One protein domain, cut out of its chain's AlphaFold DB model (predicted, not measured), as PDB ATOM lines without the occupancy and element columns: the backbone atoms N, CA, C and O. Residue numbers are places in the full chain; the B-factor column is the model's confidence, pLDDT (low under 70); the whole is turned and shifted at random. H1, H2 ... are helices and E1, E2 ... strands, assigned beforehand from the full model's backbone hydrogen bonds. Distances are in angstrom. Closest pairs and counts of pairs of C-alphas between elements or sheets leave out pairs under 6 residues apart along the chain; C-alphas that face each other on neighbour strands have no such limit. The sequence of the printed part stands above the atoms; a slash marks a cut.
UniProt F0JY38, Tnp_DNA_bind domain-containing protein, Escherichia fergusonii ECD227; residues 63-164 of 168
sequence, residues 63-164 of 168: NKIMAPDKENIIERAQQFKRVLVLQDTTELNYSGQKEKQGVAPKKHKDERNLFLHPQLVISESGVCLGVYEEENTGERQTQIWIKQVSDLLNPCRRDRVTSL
ATOM      1  N   ASN A  63      30.672 177.615  13.706       88.94
ATOM      2  CA  ASN A  63      31.470 178.340  12.711       88.94
ATOM      3  C   ASN A  63      30.648 178.900  11.554       88.94
ATOM      4  O   ASN A  63      30.825 180.058  11.192       88.94
ATOM      5  N   LYS A  64      29.750 178.097  10.972       93.62
ATOM      6  CA  LYS A  64      28.915 178.555   9.855       93.62
ATOM      7  C   LYS A  64      27.930 179.634  10.291       93.62
ATOM      8  O   LYS A  64      27.708 180.578   9.547       93.62
ATOM      9  N   ILE A  65      27.361 179.504  11.492       94.25
ATOM     10  CA  ILE A  65      26.450 180.510  12.053       94.25
ATOM     11  C   ILE A  65      27.188 181.830  12.326       94.25
ATOM     12  O   ILE A  65      26.624 182.888  12.068       94.25
ATOM     13  N   MET A  66      28.425 181.766  12.825       91.69
ATOM     14  CA  MET A  66      29.221 182.939  13.208       91.69
ATOM     15  C   MET A  66      29.983 183.581  12.042       91.69
ATOM     16  O   MET A  66      30.428 184.717  12.167       91.69
ATOM     17  N   ALA A  67      30.155 182.890  10.911       92.50
ATOM     18  CA  ALA A  67      30.905 183.419   9.770       92.50
ATOM     19  C   ALA A  67      30.373 184.777   9.250       92.50
ATOM     20  O   ALA A  67      31.190 185.687   9.110       92.50
ATOM     21  N   PRO A  68      29.051 184.980   9.061       94.69
ATOM     22  CA  PRO A  68      28.511 186.279   8.648       94.69
ATOM     23  C   PRO A  68      28.795 187.401   9.649       94.69
ATOM     24  O   PRO A  68      29.171 188.500   9.260       94.69
ATOM     25  N   ASP A  69      28.666 187.117  10.948       92.19
ATOM     26  CA  ASP A  69      28.941 188.099  12.002       92.19
ATOM     27  C   ASP A  69      30.413 188.540  11.961       92.19
ATOM     28  O   ASP A  69      30.705 189.735  11.956       92.19
ATOM     29  N   LYS A  70      31.353 187.600  11.782       90.88
ATOM     30  CA  LYS A  70      32.784 187.914  11.606       90.88
ATOM     31  C   LYS A  70      33.048 188.809  10.399       90.88
ATOM     32  O   LYS A  70      33.827 189.758  10.507       90.88
ATOM     33  N   GLU A  71      32.421 188.515   9.262       92.12
ATOM     34  CA  GLU A  71      32.522 189.339   8.053       92.12
ATOM     35  C   GLU A  71      32.029 190.764   8.333       92.12
ATOM     36  O   GLU A  71      32.750 191.731   8.077       92.12
ATOM     37  N   ASN A  72      30.869 190.907   8.975       94.25
ATOM     38  CA  ASN A  72      30.299 192.210   9.313       94.25
ATOM     39  C   ASN A  72      31.121 192.975  10.361       94.25
ATOM     40  O   ASN A  72      31.175 194.205  10.317       94.25
ATOM     41  N   ILE A  73      31.753 192.293  11.326       93.31
ATOM     42  CA  ILE A  73      32.692 192.916  12.275       93.31
ATOM     43  C   ILE A  73      33.864 193.523  11.503       93.31
ATOM     44  O   ILE A  73      34.237 194.673  11.747       93.31
ATOM     45  N   ILE A  74      34.428 192.779  10.546       90.50
ATOM     46  CA  ILE A  74      35.530 193.254   9.704       90.50
ATOM     47  C   ILE A  74      35.079 194.454   8.864       90.50
ATOM     48  O   ILE A  74      35.784 195.464   8.826       90.50
ATOM     49  N   GLU A  75      33.906 194.389   8.231       92.44
ATOM     50  CA  GLU A  75      33.350 195.504   7.455       92.44
ATOM     51  C   GLU A  75      33.149 196.763   8.312       92.44
ATOM     52  O   GLU A  75      33.566 197.856   7.921       92.44
ATOM     53  N   ARG A  76      32.585 196.618   9.519       93.81
ATOM     54  CA  ARG A  76      32.423 197.722  10.480       93.81
ATOM     55  C   ARG A  76      33.771 198.290  10.916       93.81
ATOM     56  O   ARG A  76      33.955 199.505  10.907       93.81
ATOM     57  N   ALA A  77      34.735 197.434  11.250       90.44
ATOM     58  CA  ALA A  77      36.070 197.846  11.680       90.44
ATOM     59  C   ALA A  77      36.829 198.630  10.598       90.44
ATOM     60  O   ALA A  77      37.564 199.564  10.920       90.44
ATOM     61  N   GLN A  78      36.619 198.315   9.315       89.94
ATOM     62  CA  GLN A  78      37.253 199.028   8.198       89.94
ATOM     63  C   GLN A  78      36.837 200.501   8.080       89.94
ATOM     64  O   GLN A  78      37.563 201.280   7.459       89.94
ATOM     65  N   GLN A  79      35.711 200.893   8.682       92.19
ATOM     66  CA  GLN A  79      35.260 202.287   8.726       92.19
ATOM     67  C   GLN A  79      36.086 203.145   9.696       92.19
ATOM     68  O   GLN A  79      36.027 204.374   9.637       92.19
ATOM     69  N   PHE A  80      36.887 202.519  10.563       88.44
ATOM     70  CA  PHE A  80      37.718 203.198  11.547       88.44
ATOM     71  C   PHE A  80      39.191 203.184  11.134       88.44
ATOM     72  O   PHE A  80      39.708 202.242  10.529       88.44
ATOM     73  N   LYS A  81      39.912 204.252  11.493       88.75
ATOM     74  CA  LYS A  81      41.366 204.317  11.289       88.75
ATOM     75  C   LYS A  81      42.090 203.283  12.152       88.75
ATOM     76  O   LYS A  81      43.078 202.711  11.695       88.75
ATOM     77  N   ARG A  82      41.604 203.070  13.372       88.06
ATOM     78  CA  ARG A  82      42.106 202.092  14.332       88.06
ATOM     79  C   ARG A  82      40.939 201.504  15.117       88.06
ATOM     80  O   ARG A  82      39.973 202.207  15.410       88.06
ATOM     81  N   VAL A  83      41.067 200.232  15.471       90.56
ATOM     82  CA  VAL A  83      40.189 199.538  16.419       90.56
ATOM     83  C   VAL A  83      41.034 198.863  17.497       90.56
ATOM     84  O   VAL A  83      42.216 198.574  17.284       90.56
ATOM     85  N   LEU A  84      40.429 198.629  18.656       90.81
ATOM     86  CA  LEU A  84      41.014 197.867  19.751       90.81
ATOM     87  C   LEU A  84      40.346 196.494  19.791       90.81
ATOM     88  O   LEU A  84      39.129 196.386  19.649       90.81
ATOM     89  N   VAL A  85      41.150 195.458  19.989       90.50
ATOM     90  CA  VAL A  85      40.672 194.085  20.168       90.50
ATOM     91  C   VAL A  85      40.987 193.695  21.602       90.50
ATOM     92  O   VAL A  85      42.143 193.438  21.943       90.50
ATOM     93  N   LEU A  86      39.969 193.739  22.455       89.56
ATOM     94  CA  LEU A  86      40.081 193.377  23.862       89.56
ATOM     95  C   LEU A  86      39.913 191.869  23.991       89.56
ATOM     96  O   LEU A  86      38.950 191.312  23.477       89.56
ATOM     97  N   GLN A  87      40.846 191.219  24.672       85.94
ATOM     98  CA  GLN A  87      40.836 189.777  24.877       85.94
ATOM     99  C   GLN A  87      40.788 189.490  26.371       85.94
ATOM    100  O   GLN A  87      41.512 190.122  27.142       85.94
ATOM    101  N   ASP A  88      39.962 188.526  26.751       87.25
ATOM    102  CA  ASP A  88      39.907 187.998  28.110       87.25
ATOM    103  C   ASP A  88      39.561 186.506  28.075       87.25
ATOM    104  O   ASP A  88      39.110 185.985  27.051       87.25
ATOM    105  N   THR A  89      39.772 185.813  29.188       83.62
ATOM    106  CA  THR A  89      39.445 184.397  29.350       83.62
ATOM    107  C   THR A  89      38.299 184.244  30.333       83.62
ATOM    108  O   THR A  89      38.401 184.659  31.484       83.62
ATOM    109  N   THR A  90      37.222 183.586  29.911       85.12
ATOM    110  CA  THR A  90      36.088 183.272  30.790       85.12
ATOM    111  C   THR A  90      35.800 181.777  30.820       85.12
ATOM    112  O   THR A  90      36.116 181.042  29.884       85.12
ATOM    113  N   GLU A  91      35.201 181.313  31.913       86.12
ATOM    114  CA  GLU A  91      34.861 179.911  32.137       86.12
ATOM    115  C   GLU A  91      33.344 179.721  32.177       86.12
ATOM    116  O   GLU A  91      32.640 180.338  32.976       86.12
ATOM    117  N   LEU A  92      32.831 178.803  31.358       86.44
ATOM    118  CA  LEU A  92      31.456 178.324  31.448       86.44
ATOM    119  C   LEU A  92      31.403 177.046  32.284       86.44
ATOM    120  O   LEU A  92      31.967 176.019  31.900       86.44
ATOM    121  N   ASN A  93      30.689 177.097  33.409       86.94
ATOM    122  CA  ASN A  93      30.538 175.968  34.323       86.94
ATOM    123  C   ASN A  93      29.369 175.057  33.905       86.94
ATOM    124  O   ASN A  93      28.201 175.441  33.956       86.94
ATOM    125  N   TYR A  94      29.692 173.814  33.554       86.69
ATOM    126  CA  TYR A  94      28.757 172.758  33.163       86.69
ATOM    127  C   TYR A  94      28.743 171.574  34.138       86.69
ATOM    128  O   TYR A  94      28.307 170.480  33.777       86.69
ATOM    129  N   SER A  95      29.183 171.760  35.382       84.62
ATOM    130  CA  SER A  95      29.290 170.682  36.383       84.62
ATOM    131  C   SER A  95      27.955 169.953  36.637       84.62
ATOM    132  O   SER A  95      27.934 168.751  36.902       84.62
ATOM    133  N   GLY A  96      26.816 170.639  36.462       85.31
ATOM    134  CA  GLY A  96      25.474 170.040  36.537       85.31
ATOM    135  C   GLY A  96      25.056 169.191  35.322       85.31
ATOM    136  O   GLY A  96      24.097 168.429  35.414       85.31
ATOM    137  N   GLN A  97      25.758 169.279  34.188       84.94
ATOM    138  CA  GLN A  97      25.406 168.604  32.930       84.94
ATOM    139  C   GLN A  97      26.317 167.395  32.678       84.94
ATOM    140  O   GLN A  97      27.275 167.444  31.903       84.94
ATOM    141  N   LYS A  98      26.005 166.270  33.335       79.38
ATOM    142  CA  LYS A  98      26.854 165.062  33.344       79.38
ATOM    143  C   LYS A  98      27.041 164.383  31.980       79.38
ATOM    144  O   LYS A  98      28.040 163.695  31.792       79.38
ATOM    145  N   GLU A  99      26.147 164.615  31.029       80.69
ATOM    146  CA  GLU A  99      26.224 164.028  29.683       80.69
ATOM    147  C   GLU A  99      26.859 164.974  28.648       80.69
ATOM    148  O   GLU A  99      27.031 164.603  27.488       80.69
ATOM    149  N   LYS A 100      27.227 166.206  29.039       78.62
ATOM    150  CA  LYS A 100      27.806 167.179  28.107       78.62
ATOM    151  C   LYS A 100      29.224 166.765  27.697       78.62
ATOM    152  O   LYS A 100      30.090 166.553  28.550       78.62
ATOM    153  N   GLN A 101      29.438 166.693  26.385       77.25
ATOM    154  CA  GLN A 101      30.726 166.440  25.735       77.25
ATOM    155  C   GLN A 101      31.410 167.761  25.334       77.25
ATOM    156  O   GLN A 101      30.773 168.816  25.339       77.25
ATOM    157  N   GLY A 102      32.702 167.714  24.989       73.88
ATOM    158  CA  GLY A 102      33.450 168.887  24.507       73.88
ATOM    159  C   GLY A 102      33.780 169.937  25.578       73.88
ATOM    160  O   GLY A 102      34.077 171.078  25.249       73.88
ATOM    161  N   VAL A 103      33.708 169.562  26.856       76.69
ATOM    162  CA  VAL A 103      34.145 170.380  28.001       76.69
ATOM    163  C   VAL A 103      35.541 169.941  28.442       76.69
ATOM    164  O   VAL A 103      35.892 168.770  28.280       76.69
ATOM    165  N   ALA A 104      36.340 170.871  28.966       65.56
ATOM    166  CA  ALA A 104      37.722 170.605  29.352       65.56
ATOM    167  C   ALA A 104      37.809 169.527  30.452       65.56
ATOM    168  O   ALA A 104      36.855 169.347  31.224       65.56
ATOM    169  N   PRO A 105      38.945 168.808  30.550       56.19
ATOM    170  CA  PRO A 105      39.137 167.779  31.556       56.19
ATOM    171  C   PRO A 105      38.973 168.297  32.977       56.19
ATOM    172  O   PRO A 105      39.360 169.408  33.335       56.19
ATOM    173  N   LYS A 106      38.454 167.395  33.797       61.56
ATOM    174  CA  LYS A 106      38.260 167.526  35.234       61.56
ATOM    175  C   LYS A 106      39.580 167.843  35.950       61.56
ATOM    176  O   LYS A 106      40.480 167.006  35.931       61.56
ATOM    177  N   LYS A 107      39.672 168.976  36.662       60.09
ATOM    178  CA  LYS A 107      40.649 169.127  37.762       60.09
ATOM    179  C   LYS A 107      40.167 168.370  39.008       60.09
ATOM    180  O   LYS A 107      40.946 167.656  39.634       60.09
ATOM    181  N   HIS A 108      38.863 168.425  39.291       63.53
ATOM    182  CA  HIS A 108      38.179 167.634  40.322       63.53
ATOM    183  C   HIS A 108      37.054 166.763  39.738       63.53
ATOM    184  O   HIS A 108      36.543 167.041  38.656       63.53
ATOM    185  N   LYS A 109      36.649 165.694  40.451       62.41
ATOM    186  CA  LYS A 109      35.725 164.641  39.954       62.41
ATOM    187  C   LYS A 109      34.424 165.165  39.325       62.41
ATOM    188  O   LYS A 109      33.900 164.494  38.425       62.41
ATOM    189  N   ASP A 110      33.962 166.337  39.747       68.06
ATOM    190  CA  ASP A 110      32.678 166.920  39.354       68.06
ATOM    191  C   ASP A 110      32.794 168.212  38.530       68.06
ATOM    192  O   ASP A 110      31.790 168.666  37.989       68.06
ATOM    193  N   GLU A 111      33.997 168.766  38.359       72.50
ATOM    194  CA  GLU A 111      34.194 170.013  37.613       72.50
ATOM    195  C   GLU A 111      34.192 169.777  36.107       72.50
ATOM    196  O   GLU A 111      34.935 168.943  35.584       72.50
ATOM    197  N   ARG A 112      33.362 170.538  35.394       76.31
ATOM    198  CA  ARG A 112      33.302 170.520  33.931       76.31
ATOM    199  C   ARG A 112      33.206 171.940  33.415       76.31
ATOM    200  O   ARG A 112      32.111 172.494  33.382       76.31
ATOM    201  N   ASN A 113      34.331 172.499  32.990       82.12
ATOM    202  CA  ASN A 113      34.384 173.876  32.516       82.12
ATOM    203  C   ASN A 113      34.701 173.918  31.022       82.12
ATOM    204  O   ASN A 113      35.442 173.083  30.502       82.12
ATOM    205  N   LEU A 114      34.129 174.889  30.323       83.44
ATOM    206  CA  LEU A 114      34.540 175.264  28.976       83.44
ATOM    207  C   LEU A 114      35.189 176.642  29.056       83.44
ATOM    208  O   LEU A 114      34.553 177.591  29.503       83.44
ATOM    209  N   PHE A 115      36.445 176.736  28.637       82.81
ATOM    210  CA  PHE A 115      37.156 178.005  28.564       82.81
ATOM    211  C   PHE A 115      36.851 178.679  27.232       82.81
ATOM    212  O   PHE A 115      37.027 178.061  26.183       82.81
ATOM    213  N   LEU A 116      36.439 179.940  27.289       83.00
ATOM    214  CA  LEU A 116      36.246 180.798  26.130       83.00
ATOM    215  C   LEU A 116      37.274 181.926  26.152       83.00
ATOM    216  O   LEU A 116      37.633 182.429  27.218       83.00
ATOM    217  N   HIS A 117      37.704 182.336  24.963       85.31
ATOM    218  CA  HIS A 117      38.594 183.482  24.751       85.31
ATOM    219  C   HIS A 117      37.934 184.480  23.799       85.31
ATOM    220  O   HIS A 117      38.376 184.616  22.654       85.31
ATOM    221  N   PRO A 118      36.828 185.121  24.219       86.19
ATOM    222  CA  PRO A 118      36.147 186.089  23.377       86.19
ATOM    223  C   PRO A 118      37.062 187.278  23.087       86.19
ATOM    224  O   PRO A 118      37.806 187.746  23.952       86.19
ATOM    225  N   GLN A 119      36.969 187.798  21.867       90.12
ATOM    226  CA  GLN A 119      37.678 189.006  21.467       90.12
ATOM    227  C   GLN A 119      36.654 190.096  21.172       90.12
ATOM    228  O   GLN A 119      35.937 190.048  20.178       90.12
ATOM    229  N   LEU A 120      36.552 191.087  22.051       92.38
ATOM    230  CA  LEU A 120      35.637 192.203  21.868       92.38
ATOM    231  C   LEU A 120      36.310 193.279  21.013       92.38
ATOM    232  O   LEU A 120      37.309 193.876  21.419       92.38
ATOM    233  N   VAL A 121      35.752 193.540  19.834       93.75
ATOM    234  CA  VAL A 121      36.258 194.567  18.921       93.75
ATOM    235  C   VAL A 121      35.548 195.883  19.214       93.75
ATOM    236  O   VAL A 121      34.319 195.956  19.168       93.75
ATOM    237  N   ILE A 122      36.310 196.936  19.505       94.81
ATOM    238  CA  ILE A 122      35.776 198.268  19.822       94.81
ATOM    239  C   ILE A 122      36.495 199.372  19.039       94.81
ATOM    240  O   ILE A 122      37.665 199.245  18.672       94.81
ATOM    241  N   SER A 123      35.811 200.488  18.795       93.00
ATOM    242  CA  SER A 123      36.441 201.703  18.269       93.00
ATOM    243  C   SER A 123      37.276 202.420  19.342       93.00
ATOM    244  O   SER A 123      37.090 202.208  20.541       93.00
ATOM    245  N   GLU A 124      38.136 203.358  18.929       90.94
ATOM    246  CA  GLU A 124      38.850 204.252  19.864       90.94
ATOM    247  C   GLU A 124      37.899 205.123  20.709       90.94
ATOM    248  O   GLU A 124      38.260 205.559  21.796       90.94
ATOM    249  N   SER A 125      36.672 205.357  20.230       93.00
ATOM    250  CA  SER A 125      35.622 206.071  20.968       93.00
ATOM    251  C   SER A 125      34.793 205.176  21.900       93.00
ATOM    252  O   SER A 125      33.859 205.669  22.528       93.00
ATOM    253  N   GLY A 126      35.101 203.876  21.988       91.69
ATOM    254  CA  GLY A 126      34.402 202.919  22.851       91.69
ATOM    255  C   GLY A 126      33.120 202.323  22.257       91.69
ATOM    256  O   GLY A 126      32.334 201.724  22.987       91.69
ATOM    257  N   VAL A 127      32.882 202.464  20.950       95.00
ATOM    258  CA  VAL A 127      31.731 201.837  20.280       95.00
ATOM    259  C   VAL A 127      32.023 200.357  20.060       95.00
ATOM    260  O   VAL A 127      33.037 200.010  19.457       95.00
ATOM    261  N   CYS A 128      31.121 199.487  20.517       95.19
ATOM    262  CA  CYS A 128      31.214 198.049  20.285       95.19
ATOM    263  C   CYS A 128      30.970 197.721  18.806       95.19
ATOM    264  O   CYS A 128      29.920 198.046  18.249       95.19
ATOM    265  N   LEU A 129      31.947 197.062  18.185       94.50
ATOM    266  CA  LEU A 129      31.900 196.602  16.800       94.50
ATOM    267  C   LEU A 129      31.614 195.103  16.691       94.50
ATOM    268  O   LEU A 129      31.495 194.627  15.574       94.50
ATOM    269  N   GLY A 130      31.471 194.381  17.804       93.62
ATOM    270  CA  GLY A 130      31.071 192.971  17.856       93.62
ATOM    271  C   GLY A 130      32.055 192.076  18.609       93.62
ATOM    272  O   GLY A 130      33.126 192.517  19.033       93.62
ATOM    273  N   VAL A 131      31.661 190.814  18.798       91.62
ATOM    274  CA  VAL A 131      32.469 189.789  19.470       91.62
ATOM    275  C   VAL A 131      33.035 188.855  18.412       91.62
ATOM    276  O   VAL A 131      32.310 188.102  17.777       91.62
ATOM    277  N   TYR A 132      34.345 188.902  18.234       87.06
ATOM    278  CA  TYR A 132      35.069 188.023  17.339       87.06
ATOM    279  C   TYR A 132      35.539 186.795  18.124       87.06
ATOM    280  O   TYR A 132      36.344 186.900  19.047       87.06
ATOM    281  N   GLU A 133      35.024 185.619  17.781       75.38
ATOM    282  CA  GLU A 133      35.437 184.361  18.405       75.38
ATOM    283  C   GLU A 133      35.898 183.364  17.345       75.38
ATOM    284  O   GLU A 133      35.174 183.043  16.403       75.38
ATOM    285  N   GLU A 134      37.109 182.840  17.495       64.56
ATOM    286  CA  GLU A 134      37.587 181.714  16.698       64.56
ATOM    287  C   GLU A 134      37.331 180.411  17.467       64.56
ATOM    288  O   GLU A 134      37.675 180.313  18.646       64.56
ATOM    289  N   GLU A 135      36.684 179.431  16.827       58.97
ATOM    290  CA  GLU A 135      36.317 178.173  17.480       58.97
ATOM    291  C   GLU A 135      37.582 177.410  17.888       58.97
ATOM    292  O   GLU A 135      38.288 176.847  17.056       58.97
ATOM    293  N   ASN A 136      37.851 177.377  19.193       52.19
ATOM    294  CA  ASN A 136      38.968 176.649  19.779       52.19
ATOM    295  C   ASN A 136      38.437 175.473  20.602       52.19
ATOM    296  O   ASN A 136      38.258 175.557  21.816       52.19
ATOM    297  N   THR A 137      38.190 174.345  19.940       41.66
ATOM    298  CA  THR A 137      37.930 173.069  20.614       41.66
ATOM    299  C   THR A 137      39.263 172.375  20.931       41.66
ATOM    300  O   THR A 137      39.876 171.768  20.060       41.66
ATOM    301  N   GLY A 138      39.720 172.431  22.191       41.16
ATOM    302  CA  GLY A 138      40.746 171.511  22.715       41.16
ATOM    303  C   GLY A 138      41.894 172.126  23.531       41.16
ATOM    304  O   GLY A 138      42.322 173.253  23.320       41.16
ATOM    305  N   GLU A 139      42.406 171.316  24.463       43.84
ATOM    306  CA  GLU A 139      43.343 171.554  25.585       43.84
ATOM    307  C   GLU A 139      44.679 172.294  25.329       43.84
ATOM    308  O   GLU A 139      45.478 172.437  26.254       43.84
ATOM    309  N   ARG A 140      44.987 172.778  24.121       38.41
ATOM    310  CA  ARG A 140      46.305 173.370  23.813       38.41
ATOM    311  C   ARG A 140      46.218 174.863  23.516       38.41
ATOM    312  O   ARG A 140      46.245 175.285  22.367       38.41
ATOM    313  N   GLN A 141      46.194 175.664  24.577       47.25
ATOM    314  CA  GLN A 141      46.133 177.127  24.488       47.25
ATOM    315  C   GLN A 141      47.485 177.852  24.374       47.25
ATOM    316  O   GLN A 141      47.511 179.065  24.211       47.25
ATOM    317  N   THR A 142      48.637 177.184  24.405       37.94
ATOM    318  CA  THR A 142      49.931 177.900  24.437       37.94
ATOM    319  C   THR A 142      50.487 178.341  23.076       37.94
ATOM    320  O   THR A 142      51.497 179.033  23.053       37.94
ATOM    321  N   GLN A 143      49.849 178.022  21.942       32.91
ATOM    322  CA  GLN A 143      50.382 178.348  20.599       32.91
ATOM    323  C   GLN A 143      49.444 179.171  19.693       32.91
ATOM    324  O   GLN A 143      49.790 179.450  18.549       32.91
ATOM    325  N   ILE A 144      48.277 179.605  20.179       40.59
ATOM    326  CA  ILE A 144      47.250 180.258  19.336       40.59
ATOM    327  C   ILE A 144      47.421 181.798  19.275       40.59
ATOM    328  O   ILE A 144      46.902 182.460  18.378       40.59
ATOM    329  N   TRP A 145      48.270 182.356  20.144       38.00
ATOM    330  CA  TRP A 145      48.497 183.792  20.372       38.00
ATOM    331  C   TRP A 145      48.885 184.629  19.137       38.00
ATOM    332  O   TRP A 145      48.650 185.833  19.121       38.00
ATOM    333  N   ILE A 146      49.469 184.023  18.094       35.78
ATOM    334  CA  ILE A 146      50.001 184.755  16.926       35.78
ATOM    335  C   ILE A 146      49.030 184.748  15.732       35.78
ATOM    336  O   ILE A 146      49.074 185.651  14.897       35.78
ATOM    337  N   LYS A 147      48.125 183.764  15.637       39.56
ATOM    338  CA  LYS A 147      47.300 183.569  14.432       39.56
ATOM    339  C   LYS A 147      46.029 184.429  14.429       39.56
ATOM    340  O   LYS A 147      45.713 185.038  13.417       39.56
ATOM    341  N   GLN A 148      45.387 184.591  15.585       47.78
ATOM    342  CA  GLN A 148      44.084 185.262  15.725       47.78
ATOM    343  C   GLN A 148      44.087 186.752  15.360       47.78
ATOM    344  O   GLN A 148      43.193 187.242  14.676       47.78
ATOM    345  N   VAL A 149      45.121 187.488  15.777       46.62
ATOM    346  CA  VAL A 149      45.270 188.900  15.391       46.62
ATOM    347  C   VAL A 149      45.588 188.999  13.891       46.62
ATOM    348  O   VAL A 149      45.193 189.961  13.245       46.62
ATOM    349  N   SER A 150      46.254 187.990  13.312       49.25
ATOM    350  CA  SER A 150      46.639 187.968  11.896       49.25
ATOM    351  C   SER A 150      45.452 187.872  10.936       49.25
ATOM    352  O   SER A 150      45.557 188.400   9.837       49.25
ATOM    353  N   ASP A 151      44.340 187.239  11.312       50.44
ATOM    354  CA  ASP A 151      43.185 187.090  10.409       50.44
ATOM    355  C   ASP A 151      42.309 188.357  10.369       50.44
ATOM    356  O   ASP A 151      41.768 188.716   9.322       50.44
ATOM    357  N   LEU A 152      42.270 189.123  11.468       50.97
ATOM    358  CA  LEU A 152      41.794 190.516  11.462       50.97
ATOM    359  C   LEU A 152      42.786 191.458  10.747       50.97
ATOM    360  O   LEU A 152      42.400 192.489  10.188       50.97
ATOM    361  N   LEU A 153      44.074 191.104  10.739       51.59
ATOM    362  CA  LEU A 153      45.161 191.853  10.117       51.59
ATOM    363  C   LEU A 153      45.528 191.285   8.744       51.59
ATOM    364  O   LEU A 153      46.560 190.638   8.575       51.59
ATOM    365  N   ASN A 154      44.757 191.657   7.722       49.78
ATOM    366  CA  ASN A 154      45.233 191.586   6.337       49.78
ATOM    367  C   ASN A 154      46.713 192.045   6.278       49.78
ATOM    368  O   ASN A 154      47.015 193.123   6.808       49.78
ATOM    369  N   PRO A 155      47.645 191.285   5.663       42.81
ATOM    370  CA  PRO A 155      49.089 191.504   5.821       42.81
ATOM    371  C   PRO A 155      49.568 192.921   5.449       42.81
ATOM    372  O   PRO A 155      50.602 193.366   5.939       42.81
ATOM    373  N   CYS A 156      48.787 193.675   4.671       40.03
ATOM    374  CA  CYS A 156      49.053 195.069   4.303       40.03
ATOM    375  C   CYS A 156      48.611 196.133   5.338       40.03
ATOM    376  O   CYS A 156      48.680 197.321   5.026       40.03
ATOM    377  N   ARG A 157      48.060 195.776   6.513       50.81
ATOM    378  CA  ARG A 157      47.383 196.740   7.418       50.81
ATOM    379  C   ARG A 157      47.678 196.568   8.920       50.81
ATOM    380  O   ARG A 157      46.872 197.015   9.736       50.81
ATOM    381  N   ARG A 158      48.819 195.975   9.294       50.84
ATOM    382  CA  ARG A 158      49.211 195.740  10.705       50.84
ATOM    383  C   ARG A 158      49.209 196.995  11.588       50.84
ATOM    384  O   ARG A 158      48.892 196.893  12.765       50.84
ATOM    385  N   ASP A 159      49.443 198.174  11.020       53.69
ATOM    386  CA  ASP A 159      49.566 199.434  11.774       53.69
ATOM    387  C   ASP A 159      48.237 199.965  12.360       53.69
ATOM    388  O   ASP A 159      48.220 200.976  13.066       53.69
ATOM    389  N   ARG A 160      47.101 199.319  12.044       52.19
ATOM    390  CA  ARG A 160      45.743 199.777  12.403       52.19
ATOM    391  C   ARG A 160      45.049 198.993  13.513       52.19
ATOM    392  O   ARG A 160      43.970 199.403  13.933       52.19
ATOM    393  N   VAL A 161      45.634 197.905  14.001       49.91
ATOM    394  CA  VAL A 161      45.075 197.145  15.127       49.91
ATOM    395  C   VAL A 161      46.145 197.046  16.192       49.91
ATOM    396  O   VAL A 161      47.205 196.465  15.974       49.91
ATOM    397  N   THR A 162      45.879 197.646  17.347       49.19
ATOM    398  CA  THR A 162      46.773 197.555  18.498       49.19
ATOM    399  C   THR A 162      46.177 196.545  19.464       49.19
ATOM    400  O   THR A 162      45.117 196.785  20.039       49.19
ATOM    401  N   SER A 163      46.851 195.406  19.629       50.38
ATOM    402  CA  SER A 163      46.581 194.521  20.761       50.38
ATOM    403  C   SER A 163      47.148 195.176  22.020       50.38
ATOM    404  O   SER A 163      48.336 195.518  22.077       50.38
ATOM    405  N   LEU A 164      46.289 195.377  23.019       45.62
ATOM    406  CA  LEU A 164      46.621 196.053  24.280       45.62
ATOM    407  C   LEU A 164      47.637 195.287  25.146       45.62
ATOM    408  O   LEU A 164      48.159 195.852  26.099       45.62
TER     409      LEU A 164
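This is residues 63 to 164 of the 168 residues of the protein "Tnp_DNA_bind domain-containing protein" of Escherichia fergusonii ECD227 (UniProt F0JY38). A long two-stranded ribbon, in which E1 runs on into E2 and E3 runs on into E4, widens at one end into a four-stranded sheet with H1 and H2 over one face; its other end bears the loop of residues 94 to 112. The printed part has 102 residues, with 2 named helices and 6 named strands in the order H1 E1 E2 E3 E4 E5 H2 E6. The mixed sheet has the order E5 E4 E1 E6, E2 and E3 are antiparallel, and the class is mixed, helices and strands, with 47 residues, under half, in named elements. The whole is loose, radius of gyration of the C-alphas 16.0 A, spanning 49 by 25 by 24 A.

E5, residues 128 to 132, forms a hairpin with E4, residues 119 to 123; N 121 and O 130 are 2.9 A apart. E4 is antiparallel to E1, residues 83 to 87, with N 84 and O 122 2.8 A apart. E6, residues 161 to 163, is parallel to E1, with no N and O within hydrogen-bond range. H1, residues 63 to 77, is on this sheet over E5 and E4, height 7.7 A; the closest C-alphas of H1 and E5 are Ile 73 and Gly 130, 5.8 A. H2, residues 147 to 152, is on the same face, making two layers, helices on one face of a sheet. E5, H2 and E6 form a split strand-helix-strand unit, two strands that run the same way in one sheet with a helix between them along the chain, here with E4 and E1 between the two strands in the sheet; its crossover is right-handed. E2, residues 90 to 93, and E3, residues 113 to 116, form a hairpin; N 92 and O 114 are 2.8 A apart. Of the O i to N i+4 pairs, 9 of 11 in H1 and 1 of 2 in H2 are within hydrogen-bond range.

H1 spans 20.1 A from C-alpha 63 at (31.470, 178.340, 12.711); E4 spans 13.2 A, E1 12.9 A and E5 11.1 A. E6 ends at C-alpha 163, (46.581, 194.521, 20.761).

The C-alphas farthest apart, Lys 81 and Lys 109, are 49.3 A apart. The printed part has no cut; the links E2 to E3 and E5 to H2 are long. Residues 104 to 110 and 134 to 164 have pLDDT under 70.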